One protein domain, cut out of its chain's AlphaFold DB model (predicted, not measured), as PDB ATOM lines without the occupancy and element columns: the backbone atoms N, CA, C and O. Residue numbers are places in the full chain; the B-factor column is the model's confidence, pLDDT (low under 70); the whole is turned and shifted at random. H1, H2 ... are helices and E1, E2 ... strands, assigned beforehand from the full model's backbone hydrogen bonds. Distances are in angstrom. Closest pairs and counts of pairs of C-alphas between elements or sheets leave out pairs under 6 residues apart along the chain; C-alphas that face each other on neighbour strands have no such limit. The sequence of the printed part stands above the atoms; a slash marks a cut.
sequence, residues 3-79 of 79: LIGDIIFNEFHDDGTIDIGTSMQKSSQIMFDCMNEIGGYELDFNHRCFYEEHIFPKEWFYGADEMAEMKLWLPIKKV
ATOM      1  N   LEU A   3     -22.621   3.457 287.692       95.56
ATOM      2  CA  LEU A   3     -23.141   2.124 287.940       95.56
ATOM      3  C   LEU A   3     -22.458   1.194 286.942       95.56
ATOM      4  O   LEU A   3     -22.534   1.428 285.738       95.56
ATOM      5  N   ILE A   4     -21.755   0.189 287.451       96.44
ATOM      6  CA  ILE A   4     -20.969  -0.740 286.641       96.44
ATOM      7  C   ILE A   4     -21.597  -2.115 286.791       96.44
ATOM      8  O   ILE A   4     -21.862  -2.543 287.915       96.44
ATOM      9  N   GLY A   5     -21.840  -2.787 285.674       96.00
ATOM     10  CA  GLY A   5     -22.413  -4.124 285.663       96.00
ATOM     11  C   GLY A   5     -21.822  -4.968 284.550       96.00
ATOM     12  O   GLY A   5     -21.362  -4.446 283.534       96.00
ATOM     13  N   ASP A   6     -21.820  -6.273 284.782       96.56
ATOM     14  CA  ASP A   6     -21.378  -7.254 283.802       96.56
ATOM     15  C   ASP A   6     -22.429  -7.405 282.703       96.56
ATOM     16  O   ASP A   6     -23.632  -7.466 282.970       96.56
ATOM     17  N   ILE A   7     -21.962  -7.486 281.463       96.12
ATOM     18  CA  ILE A   7     -22.767  -7.932 280.338       96.12
ATOM     19  C   ILE A   7     -22.657  -9.448 280.273       96.12
ATOM     20  O   ILE A   7     -21.570 -10.004 280.119       96.12
ATOM     21  N   ILE A   8     -23.802 -10.113 280.392       95.31
ATOM     22  CA  ILE A   8     -23.886 -11.568 280.336       95.31
ATOM     23  C   ILE A   8     -24.399 -11.970 278.959       95.31
ATOM     24  O   ILE A   8     -25.505 -11.604 278.572       95.31
ATOM     25  N   PHE A   9     -23.603 -12.753 278.239       93.56
ATOM     26  CA  PHE A   9     -23.950 -13.260 276.916       93.56
ATOM     27  C   PHE A   9     -24.647 -14.610 277.006       93.56
ATOM     28  O   PHE A   9     -24.020 -15.666 276.927       93.56
ATOM     29  N   ASN A  10     -25.954 -14.569 277.235       94.50
ATOM     30  CA  ASN A  10     -26.785 -15.754 277.431       94.50
ATOM     31  C   ASN A  10     -28.045 -15.767 276.558       94.50
ATOM     32  O   ASN A  10     -28.916 -16.612 276.763       94.50
ATOM     33  N   GLU A  11     -28.139 -14.853 275.597       96.81
ATOM     34  CA  GLU A  11     -29.166 -14.873 274.565       96.81
ATOM     35  C   GLU A  11     -28.592 -15.484 273.293       96.81
ATOM     36  O   GLU A  11     -27.432 -15.256 272.946       96.81
ATOM     37  N   PHE A  12     -29.409 -16.276 272.607       96.88
ATOM     38  CA  PHE A  12     -28.996 -17.063 271.453       96.88
ATOM     39  C   PHE A  12     -30.028 -16.922 270.337       96.88
ATOM     40  O   PHE A  12     -31.232 -16.893 270.594       96.88
ATOM     41  N   HIS A  13     -29.547 -16.861 269.100       96.06
ATOM     42  CA  HIS A  13     -30.362 -17.027 267.907       96.06
ATOM     43  C   HIS A  13     -30.825 -18.488 267.766       96.06
ATOM     44  O   HIS A  13     -30.291 -19.397 268.406       96.06
ATOM     45  N   ASP A  14     -31.802 -18.734 266.889       96.75
ATOM     46  CA  ASP A  14     -32.373 -20.074 266.670       96.75
ATOM     47  C   ASP A  14     -31.339 -21.113 266.189       96.75
ATOM     48  O   ASP A  14     -31.528 -22.316 266.370       96.75
ATOM     49  N   ASP A  15     -30.242 -20.662 265.578       96.19
ATOM     50  CA  ASP A  15     -29.137 -21.506 265.114       96.19
ATOM     51  C   ASP A  15     -28.093 -21.816 266.206       96.19
ATOM     52  O   ASP A  15     -27.115 -22.521 265.949       96.19
ATOM     53  N   GLY A  16     -28.309 -21.322 267.429       93.44
ATOM     54  CA  GLY A  16     -27.424 -21.512 268.574       93.44
ATOM     55  C   GLY A  16     -26.243 -20.542 268.632       93.44
ATOM     56  O   GLY A  16     -25.432 -20.648 269.552       93.44
ATOM     57  N   THR A  17     -26.128 -19.597 267.695       94.31
ATOM     58  CA  THR A  17     -25.142 -18.514 267.793       94.31
ATOM     59  C   THR A  17     -25.576 -17.477 268.829       94.31
ATOM     60  O   THR A  17     -26.766 -17.274 269.064       94.31
ATOM     61  N   ILE A  18     -24.614 -16.846 269.504       93.56
ATOM     62  CA  ILE A  18     -24.898 -15.851 270.547       93.56
ATOM     63  C   ILE A  18     -25.517 -14.597 269.921       93.56
ATOM     64  O   ILE A  18     -24.938 -13.992 269.019       93.56
ATOM     65  N   ASP A  19     -26.649 -14.165 270.472       95.62
ATOM     66  CA  ASP A  19     -27.251 -12.866 270.189       95.62
ATOM     67  C   ASP A  19     -26.662 -11.820 271.143       95.62
ATOM     68  O   ASP A  19     -27.142 -11.588 272.261       95.62
ATOM     69  N   ILE A  20     -25.578 -11.191 270.693       92.69
ATOM     70  CA  ILE A  20     -24.857 -10.153 271.440       92.69
ATOM     71  C   ILE A  20     -25.781  -8.965 271.744       92.69
ATOM     72  O   ILE A  20     -25.779  -8.455 272.864       92.69
ATOM     73  N   GLY A  21     -26.593  -8.541 270.772       93.69
ATOM     74  CA  GLY A  21     -27.439  -7.356 270.898       93.69
ATOM     75  C   GLY A  21     -28.516  -7.534 271.965       93.69
ATOM     76  O   GLY A  21     -28.643  -6.699 272.864       93.69
ATOM     77  N   THR A  22     -29.246  -8.649 271.912       96.69
ATOM     78  CA  THR A  22     -30.293  -8.956 272.897       96.69
ATOM     79  C   THR A  22     -29.699  -9.213 274.284       96.69
ATOM     80  O   THR A  22     -30.251  -8.736 275.281       96.69
ATOM     81  N   SER A  23     -28.545  -9.889 274.364       95.50
ATOM     82  CA  SER A  23     -27.807 -10.091 275.622       95.50
ATOM     83  C   SER A  23     -27.462  -8.753 276.288       95.50
ATOM     84  O   SER A  23     -27.830  -8.503 277.439       95.50
ATOM     85  N   MET A  24     -26.837  -7.840 275.536       94.81
ATOM     86  CA  MET A  24     -26.473  -6.504 276.017       94.81
ATOM     87  C   MET A  24     -27.695  -5.698 276.456       94.81
ATOM     88  O   MET A  24     -27.668  -5.061 277.514       94.81
ATOM     89  N   GLN A  25     -28.779  -5.737 275.676       95.44
ATOM     90  CA  GLN A  25     -30.019  -5.038 276.003       95.44
ATOM     91  C   GLN A  25     -30.592  -5.515 277.344       95.44
ATOM     92  O   GLN A  25     -30.934  -4.687 278.190       95.44
ATOM     93  N   LYS A  26     -30.673  -6.832 277.563       97.00
ATOM     94  CA  LYS A  26     -31.212  -7.405 278.803       97.00
ATOM     95  C   LYS A  26     -30.336  -7.100 280.013       97.00
ATOM     96  O   LYS A  26     -30.870  -6.680 281.038       97.00
ATOM     97  N   SER A  27     -29.013  -7.239 279.902       96.56
ATOM     98  CA  SER A  27     -28.102  -6.850 280.988       96.56
ATOM     99  C   SER A  27     -28.243  -5.362 281.335       96.56
ATOM    100  O   SER A  27     -28.373  -5.012 282.506       96.56
ATOM    101  N   SER A  28     -28.323  -4.490 280.323       93.81
ATOM    102  CA  SER A  28     -28.517  -3.045 280.517       93.81
ATOM    103  C   SER A  28     -29.850  -2.720 281.198       93.81
ATOM    104  O   SER A  28     -29.900  -1.858 282.076       93.81
ATOM    105  N   GLN A  29     -30.926  -3.426 280.828       95.75
ATOM    106  CA  GLN A  29     -32.243  -3.265 281.443       95.75
ATOM    107  C   GLN A  29     -32.213  -3.639 282.928       95.75
ATOM    108  O   GLN A  29     -32.659  -2.854 283.760       95.75
ATOM    109  N   ILE A  30     -31.611  -4.780 283.275       96.12
ATOM    110  CA  ILE A  30     -31.476  -5.228 284.670       96.12
ATOM    111  C   ILE A  30     -30.690  -4.205 285.499       96.12
ATOM    112  O   ILE A  30     -31.066  -3.898 286.630       96.12
ATOM    113  N   MET A  31     -29.612  -3.643 284.945       95.19
ATOM    114  CA  MET A  31     -28.849  -2.592 285.623       95.19
ATOM    115  C   MET A  31     -29.696  -1.342 285.879       95.19
ATOM    116  O   MET A  31     -29.644  -0.772 286.970       95.19
ATOM    117  N   PHE A  32     -30.476  -0.911 284.887       93.75
ATOM    118  CA  PHE A  32     -31.367   0.237 285.028       93.75
ATOM    119  C   PHE A  32     -32.462  -0.010 286.075       93.75
ATOM    120  O   PHE A  32     -32.719   0.855 286.911       93.75
ATOM    121  N   ASP A  33     -33.054  -1.204 286.085       95.94
ATOM    122  CA  ASP A  33     -34.068  -1.589 287.067       95.94
ATOM    123  C   ASP A  33     -33.478  -1.615 288.484       95.94
ATOM    124  O   ASP A  33     -34.047  -1.019 289.397       95.94
ATOM    125  N   CYS A  34     -32.273  -2.169 288.653       94.50
ATOM    126  CA  CYS A  34     -31.543  -2.141 289.922       94.50
ATOM    127  C   CYS A  34     -31.283  -0.706 290.419       94.50
ATOM    128  O   CYS A  34     -31.475  -0.410 291.600       94.50
ATOM    129  N   MET A  35     -30.893   0.217 289.529       95.25
ATOM    130  CA  MET A  35     -30.724   1.634 289.876       95.25
ATOM    131  C   MET A  35     -32.030   2.246 290.403       95.25
ATOM    132  O   MET A  35     -32.012   2.965 291.404       95.25
ATOM    133  N   ASN A  36     -33.152   1.952 289.740       95.00
ATOM    134  CA  ASN A  36     -34.469   2.447 290.135       95.00
ATOM    135  C   ASN A  36     -34.928   1.858 291.476       95.00
ATOM    136  O   ASN A  36     -35.494   2.588 292.288       95.00
ATOM    137  N   GLU A  37     -34.662   0.573 291.732       96.75
ATOM    138  CA  GLU A  37     -34.983  -0.097 293.000       96.75
ATOM    139  C   GLU A  37     -34.188   0.464 294.185       96.75
ATOM    140  O   GLU A  37     -34.749   0.668 295.262       96.75
ATOM    141  N   ILE A  38     -32.893   0.748 293.993       94.62
ATOM    142  CA  ILE A  38     -32.055   1.396 295.017       94.62
ATOM    143  C   ILE A  38     -32.579   2.807 295.324       94.62
ATOM    144  O   ILE A  38     -32.581   3.232 296.482       94.62
ATOM    145  N   GLY A  39     -33.035   3.525 294.293       94.56
ATOM    146  CA  GLY A  39     -33.557   4.882 294.402       94.56
ATOM    147  C   GLY A  39     -32.492   5.929 294.757       94.56
ATOM    148  O   GLY A  39     -31.344   5.628 295.082       94.56
ATOM    149  N   GLY A  40     -32.866   7.209 294.668       96.81
ATOM    150  CA  GLY A  40     -31.961   8.329 294.977       96.81
ATOM    151  C   GLY A  40     -30.849   8.557 293.947       96.81
ATOM    152  O   GLY A  40     -29.915   9.314 294.217       96.81
ATOM    153  N   TYR A  41     -30.944   7.927 292.776       96.00
ATOM    154  CA  TYR A  41     -30.021   8.097 291.661       96.00
ATOM    155  C   TYR A  41     -30.774   8.303 290.352       96.00
ATOM    156  O   TYR A  41     -31.864   7.768 290.163       96.00
ATOM    157  N   GLU A  42     -30.164   9.050 289.438       94.88
ATOM    158  CA  GLU A  42     -30.622   9.184 288.057       94.88
ATOM    159  C   GLU A  42     -29.450   9.104 287.074       94.88
ATOM    160  O   GLU A  42     -28.284   9.311 287.441       94.88
ATOM    161  N   LEU A  43     -29.770   8.813 285.810       94.25
ATOM    162  CA  LEU A  43     -28.806   8.797 284.713       94.25
ATOM    163  C   LEU A  43     -28.247  10.205 284.464       94.25
ATOM    164  O   LEU A  43     -28.973  11.196 284.414       94.25
ATOM    165  N   ASP A  44     -26.937  10.284 284.264       95.12
ATOM    166  CA  ASP A  44     -26.183  11.528 284.110       95.12
ATOM    167  C   ASP A  44     -25.663  11.690 282.671       95.12
ATOM    168  O   ASP A  44     -24.472  11.877 282.427       95.12
ATOM    169  N   PHE A  45     -26.569  11.577 281.694       91.50
ATOM    170  CA  PHE A  45     -26.223  11.632 280.267       91.50
ATOM    171  C   PHE A  45     -26.085  13.042 279.693       91.50
ATOM    172  O   PHE A  45     -25.490  13.218 278.633       91.50
ATOM    173  N   ASN A  46     -26.573  14.069 280.392       84.62
ATOM    174  CA  ASN A  46     -26.485  15.450 279.906       84.62
ATOM    175  C   ASN A  46     -25.035  15.952 279.787       84.62
ATOM    176  O   ASN A  46     -24.773  16.907 279.057       84.62
ATOM    177  N   HIS A  47     -24.096  15.323 280.499       79.81
ATOM    178  CA  HIS A  47     -22.699  15.761 280.555       79.81
ATOM    179  C   HIS A  47     -21.682  14.637 280.338       79.81
ATOM    180  O   HIS A  47     -20.483  14.916 280.273       79.81
ATOM    181  N   ARG A  48     -22.116  13.369 280.277       92.25
ATOM    182  CA  ARG A  48     -21.224  12.203 280.276       92.25
ATOM    183  C   ARG A  48     -21.757  11.092 279.376       92.25
ATOM    184  O   ARG A  48     -22.959  10.876 279.283       92.25
ATOM    185  N   CYS A  49     -20.836  10.364 278.754       93.44
ATOM    186  CA  CYS A  49     -21.131   9.155 277.992       93.44
ATOM    187  C   CYS A  49     -21.136   7.922 278.904       93.44
ATOM    188  O   CYS A  49     -20.533   7.935 279.986       93.44
ATOM    189  N   PHE A  50     -21.795   6.856 278.450       93.25
ATOM    190  CA  PHE A  50     -21.517   5.515 278.956       93.25
ATOM    191  C   PHE A  50     -20.236   4.965 278.323       93.25
ATOM    192  O   PHE A  50     -19.784   5.473 277.295       93.25
ATOM    193  N   TYR A  51     -19.669   3.936 278.948       94.94
ATOM    194  CA  TYR A  51     -18.523   3.208 278.409       94.94
ATOM    195  C   TYR A  51     -18.820   1.716 278.368       94.94
ATOM    196  O   TYR A  51     -19.432   1.174 279.289       94.94
ATOM    197  N   GLU A  52     -18.351   1.075 277.309       94.44
ATOM    198  CA  GLU A  52     -18.251  -0.374 277.203       94.44
ATOM    199  C   GLU A  52     -16.790  -0.746 277.443       94.44
ATOM    200  O   GLU A  52     -15.884  -0.241 276.778       94.44
ATOM    201  N   GLU A  53     -16.553  -1.588 278.439       95.94
ATOM    202  CA  GLU A  53     -15.232  -2.120 278.747       95.94
ATOM    203  C   GLU A  53     -15.170  -3.564 278.265       95.94
ATOM    204  O   GLU A  53     -15.995  -4.385 278.659       95.94
ATOM    205  N   HIS A  54     -14.195  -3.858 277.409       94.50
ATOM    206  CA  HIS A  54     -13.936  -5.200 276.905       94.50
ATOM    207  C   HIS A  54     -12.725  -5.765 277.641       94.50
ATOM    208  O   HIS A  54     -11.642  -5.173 277.625       94.50
ATOM    209  N   ILE A  55     -12.908  -6.916 278.273       94.44
ATOM    210  CA  ILE A  55     -11.894  -7.599 279.063       94.44
ATOM    211  C   ILE A  55     -11.502  -8.850 278.289       94.44
ATOM    212  O   ILE A  55     -12.228  -9.842 278.236       94.44
ATOM    213  N   PHE A  56     -10.348  -8.768 277.635       92.69
ATOM    214  CA  PHE A  56      -9.828  -9.852 276.816       92.69
ATOM    215  C   PHE A  56      -8.994 -10.809 277.675       92.69
ATOM    216  O   PHE A  56      -8.047 -10.350 278.331       92.69
ATOM    217  N   PRO A  57      -9.283 -12.124 277.660       90.00
ATOM    218  CA  PRO A  57      -8.390 -13.102 278.259       90.00
ATOM    219  C   PRO A  57      -7.047 -13.107 277.520       90.00
ATOM    220  O   PRO A  57      -6.923 -12.657 276.377       90.00
ATOM    221  N   LYS A  58      -6.000 -13.613 278.172       92.56
ATOM    222  CA  LYS A  58      -4.645 -13.617 277.603       92.56
ATOM    223  C   LYS A  58      -4.597 -14.421 276.295       92.56
ATOM    224  O   LYS A  58      -3.888 -14.057 275.361       92.56
ATOM    225  N   GLU A  59      -5.369 -15.496 276.246       92.25
ATOM    226  CA  GLU A  59      -5.530 -16.466 275.168       92.25
ATOM    227  C   GLU A  59      -6.065 -15.813 273.888       92.25
ATOM    228  O   GLU A  59      -5.645 -16.173 272.785       92.25
ATOM    229  N   TRP A  60      -6.891 -14.774 274.035       91.56
ATOM    230  CA  TRP A  60      -7.403 -13.972 272.927       91.56
ATOM    231  C   TRP A  60      -6.271 -13.370 272.081       91.56
ATOM    232  O   TRP A  60      -6.295 -13.426 270.852       91.56
ATOM    233  N   PHE A  61      -5.201 -12.882 272.724       89.69
ATOM    234  CA  PHE A  61      -4.030 -12.319 272.036       89.69
ATOM    235  C   PHE A  61      -3.191 -13.364 271.287       89.69
ATOM    236  O   PHE A  61      -2.312 -13.001 270.504       89.69
ATOM    237  N   TYR A  62      -3.453 -14.651 271.517       93.69
ATOM    238  CA  TYR A  62      -2.829 -15.763 270.803       93.69
ATOM    239  C   TYR A  62      -3.750 -16.376 269.737       93.69
ATOM    240  O   TYR A  62      -3.385 -17.388 269.140       93.69
ATOM    241  N   GLY A  63      -4.905 -15.756 269.465       88.12
ATOM    242  CA  GLY A  63      -5.851 -16.195 268.440       88.12
ATOM    243  C   GLY A  63      -6.814 -17.290 268.899       88.12
ATOM    244  O   GLY A  63      -7.365 -17.992 268.053       88.12
ATOM    245  N   ALA A  64      -7.003 -17.465 270.211       87.50
ATOM    246  CA  ALA A  64      -8.090 -18.292 270.716       87.50
ATOM    247  C   ALA A  64      -9.444 -17.653 270.371       87.50
ATOM    248  O   ALA A  64      -9.607 -16.437 270.481       87.50
ATOM    249  N   ASP A  65     -10.412 -18.486 269.992       81.44
ATOM    250  CA  ASP A  65     -11.804 -18.083 269.769       81.44
ATOM    251  C   ASP A  65     -12.555 -18.006 271.108       81.44
ATOM    252  O   ASP A  65     -13.530 -18.709 271.362       81.44
ATOM    253  N   GLU A  66     -12.007 -17.215 272.029       83.38
ATOM    254  CA  GLU A  66     -12.633 -16.925 273.314       83.38
ATOM    255  C   GLU A  66     -13.333 -15.575 273.233       83.38
ATOM    256  O   GLU A  66     -12.780 -14.591 272.743       83.38
ATOM    257  N   MET A  67     -14.569 -15.509 273.713       82.88
ATOM    258  CA  MET A  67     -15.301 -14.254 273.708       82.88
ATOM    259  C   MET A  67     -14.818 -13.356 274.848       82.88
ATOM    260  O   MET A  67     -14.588 -13.827 275.962       82.88
ATOM    261  N   ALA A  68     -14.669 -12.060 274.572       88.19
ATOM    262  CA  ALA A  68     -14.320 -11.094 275.605       88.19
ATOM    263  C   ALA A  68     -15.443 -10.993 276.644       88.19
ATOM    264  O   ALA A  68     -16.627 -10.964 276.297       88.19
ATOM    265  N   GLU A  69     -15.066 -10.870 277.913       92.81
ATOM    266  CA  GLU A  69     -15.998 -10.411 278.935       92.81
ATOM    267  C   GLU A  69     -16.277  -8.921 278.704       92.81
ATOM    268  O   GLU A  69     -15.402  -8.172 278.257       92.81
ATOM    269  N   MET A  70     -17.496  -8.472 278.998       95.25
ATOM    270  CA  MET A  70     -17.876  -7.075 278.814       95.25
ATOM    271  C   MET A  70     -18.491  -6.497 280.083       95.25
ATOM    272  O   MET A  70     -19.252  -7.164 280.781       95.25
ATOM    273  N   LYS A  71     -18.181  -5.231 280.366       96.81
ATOM    274  CA  LYS A  71     -18.836  -4.437 281.410       96.81
ATOM    275  C   LYS A  71     -19.432  -3.174 280.814       96.81
ATOM    276  O   LYS A  71     -18.828  -2.536 279.953       96.81
ATOM    277  N   LEU A  72     -20.589  -2.777 281.328       96.31
ATOM    278  CA  LEU A  72     -21.223  -1.507 281.005       96.31
ATOM    279  C   LEU A  72     -21.049  -0.527 282.160       96.31
ATOM    280  O   LEU A  72     -21.328  -0.844 283.315       96.31
ATOM    281  N   TRP A  73     -20.617   0.684 281.833       96.62
ATOM    282  CA  TRP A  73     -20.386   1.764 282.781       96.62
ATOM    283  C   TRP A  73     -21.401   2.879 282.537       96.62
ATOM    284  O   TRP A  73     -21.204   3.746 281.681       96.62
ATOM    285  N   LEU A  74     -22.488   2.879 283.308       94.94
ATOM    286  CA  LEU A  74     -23.557   3.869 283.198       94.94
ATOM    287  C   LEU A  74     -23.263   5.088 284.082       94.94
ATOM    288  O   LEU A  74     -23.106   4.940 285.298       94.94
ATOM    289  N   PRO A  75     -23.179   6.311 283.529       95.81
ATOM    290  CA  PRO A  75     -22.987   7.505 284.333       95.81
ATOM    291  C   PRO A  75     -24.258   7.782 285.143       95.81
ATOM    292  O   PRO A  75     -25.337   7.963 284.585       95.81
ATOM    293  N   ILE A  76     -24.108   7.853 286.466       95.44
ATOM    294  CA  ILE A  76     -25.192   8.194 287.393       95.44
ATOM    295  C   ILE A  76     -24.788   9.339 288.323       95.44
ATOM    296  O   ILE A  76     -23.593   9.556 288.607       95.44
ATOM    297  N   LYS A  77     -25.794  10.036 288.845       95.31
ATOM    298  CA  LYS A  77     -25.664  11.059 289.887       95.31
ATOM    299  C   LYS A  77     -26.744  10.882 290.950       95.31
ATOM    300  O   LYS A  77     -27.785  10.289 290.690       95.31
ATOM    301  N   LYS A  78     -26.456  11.364 292.158       95.06
ATOM    302  CA  LYS A  78     -27.397  11.344 293.280       95.06
ATOM    303  C   LYS A  78     -28.446  12.442 293.090       95.06
ATOM    304  O   LYS A  78     -28.077  13.537 292.660       95.06
ATOM    305  N   VAL A  79     -29.697  12.125 293.413       92.06
ATOM    306  CA  VAL A  79     -30.831  13.064 293.445       92.06
ATOM    307  C   VAL A  79     -31.007  13.626 294.851       92.06
ATOM    308  O   VAL A  79     -30.825  12.852 295.823       92.06
TER     309      VAL A  79
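AT A GLANCE: This is residues 3 to 79 of the 79 residues of an uncharacterized protein of Tissierella sp. P1 (UniProt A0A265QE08). Strands E1, E2 and E3 pair antiparallel along E4; helix H1 covers one face of this branched sheet, and H2 lies off one end. The 77 printed residues hold, in order, E1, H1, E2, E3, H2 and E4: a mixed class. The whole is loose, with a radius of gyration of the C-alphas of 15.0 A, spanning 45 by 29 by 19 A.

HOW THE PARTS SIT: Start at E1, residues 3 to 7, antiparallel to E4, residues 69 to 78; N 3 and O 74 are 2.9 A apart. H1, residues 20 to 38, is over both; its closest C-alpha to E1 is 27, 5.5 A from C-alpha 7. E3, residues 51 to 55, is antiparallel to E4, N 53 and O 71 2.9 A apart. H2, residues 58 to 62, has 0 of 1 O i to N i+4 and 2 of 2 O i to N i+3 pairs within hydrogen-bond range.

IN THESE COORDINATES: Find C-alpha 3 at (-23.141, 2.124, 287.940); E2 is residues 41 to 43; E4 ends at C-alpha 78, (-27.397, 11.344, 293.280).

THE WHOLE: The link of residues 8 to 19 is long; no printed residue has pLDDT under 70.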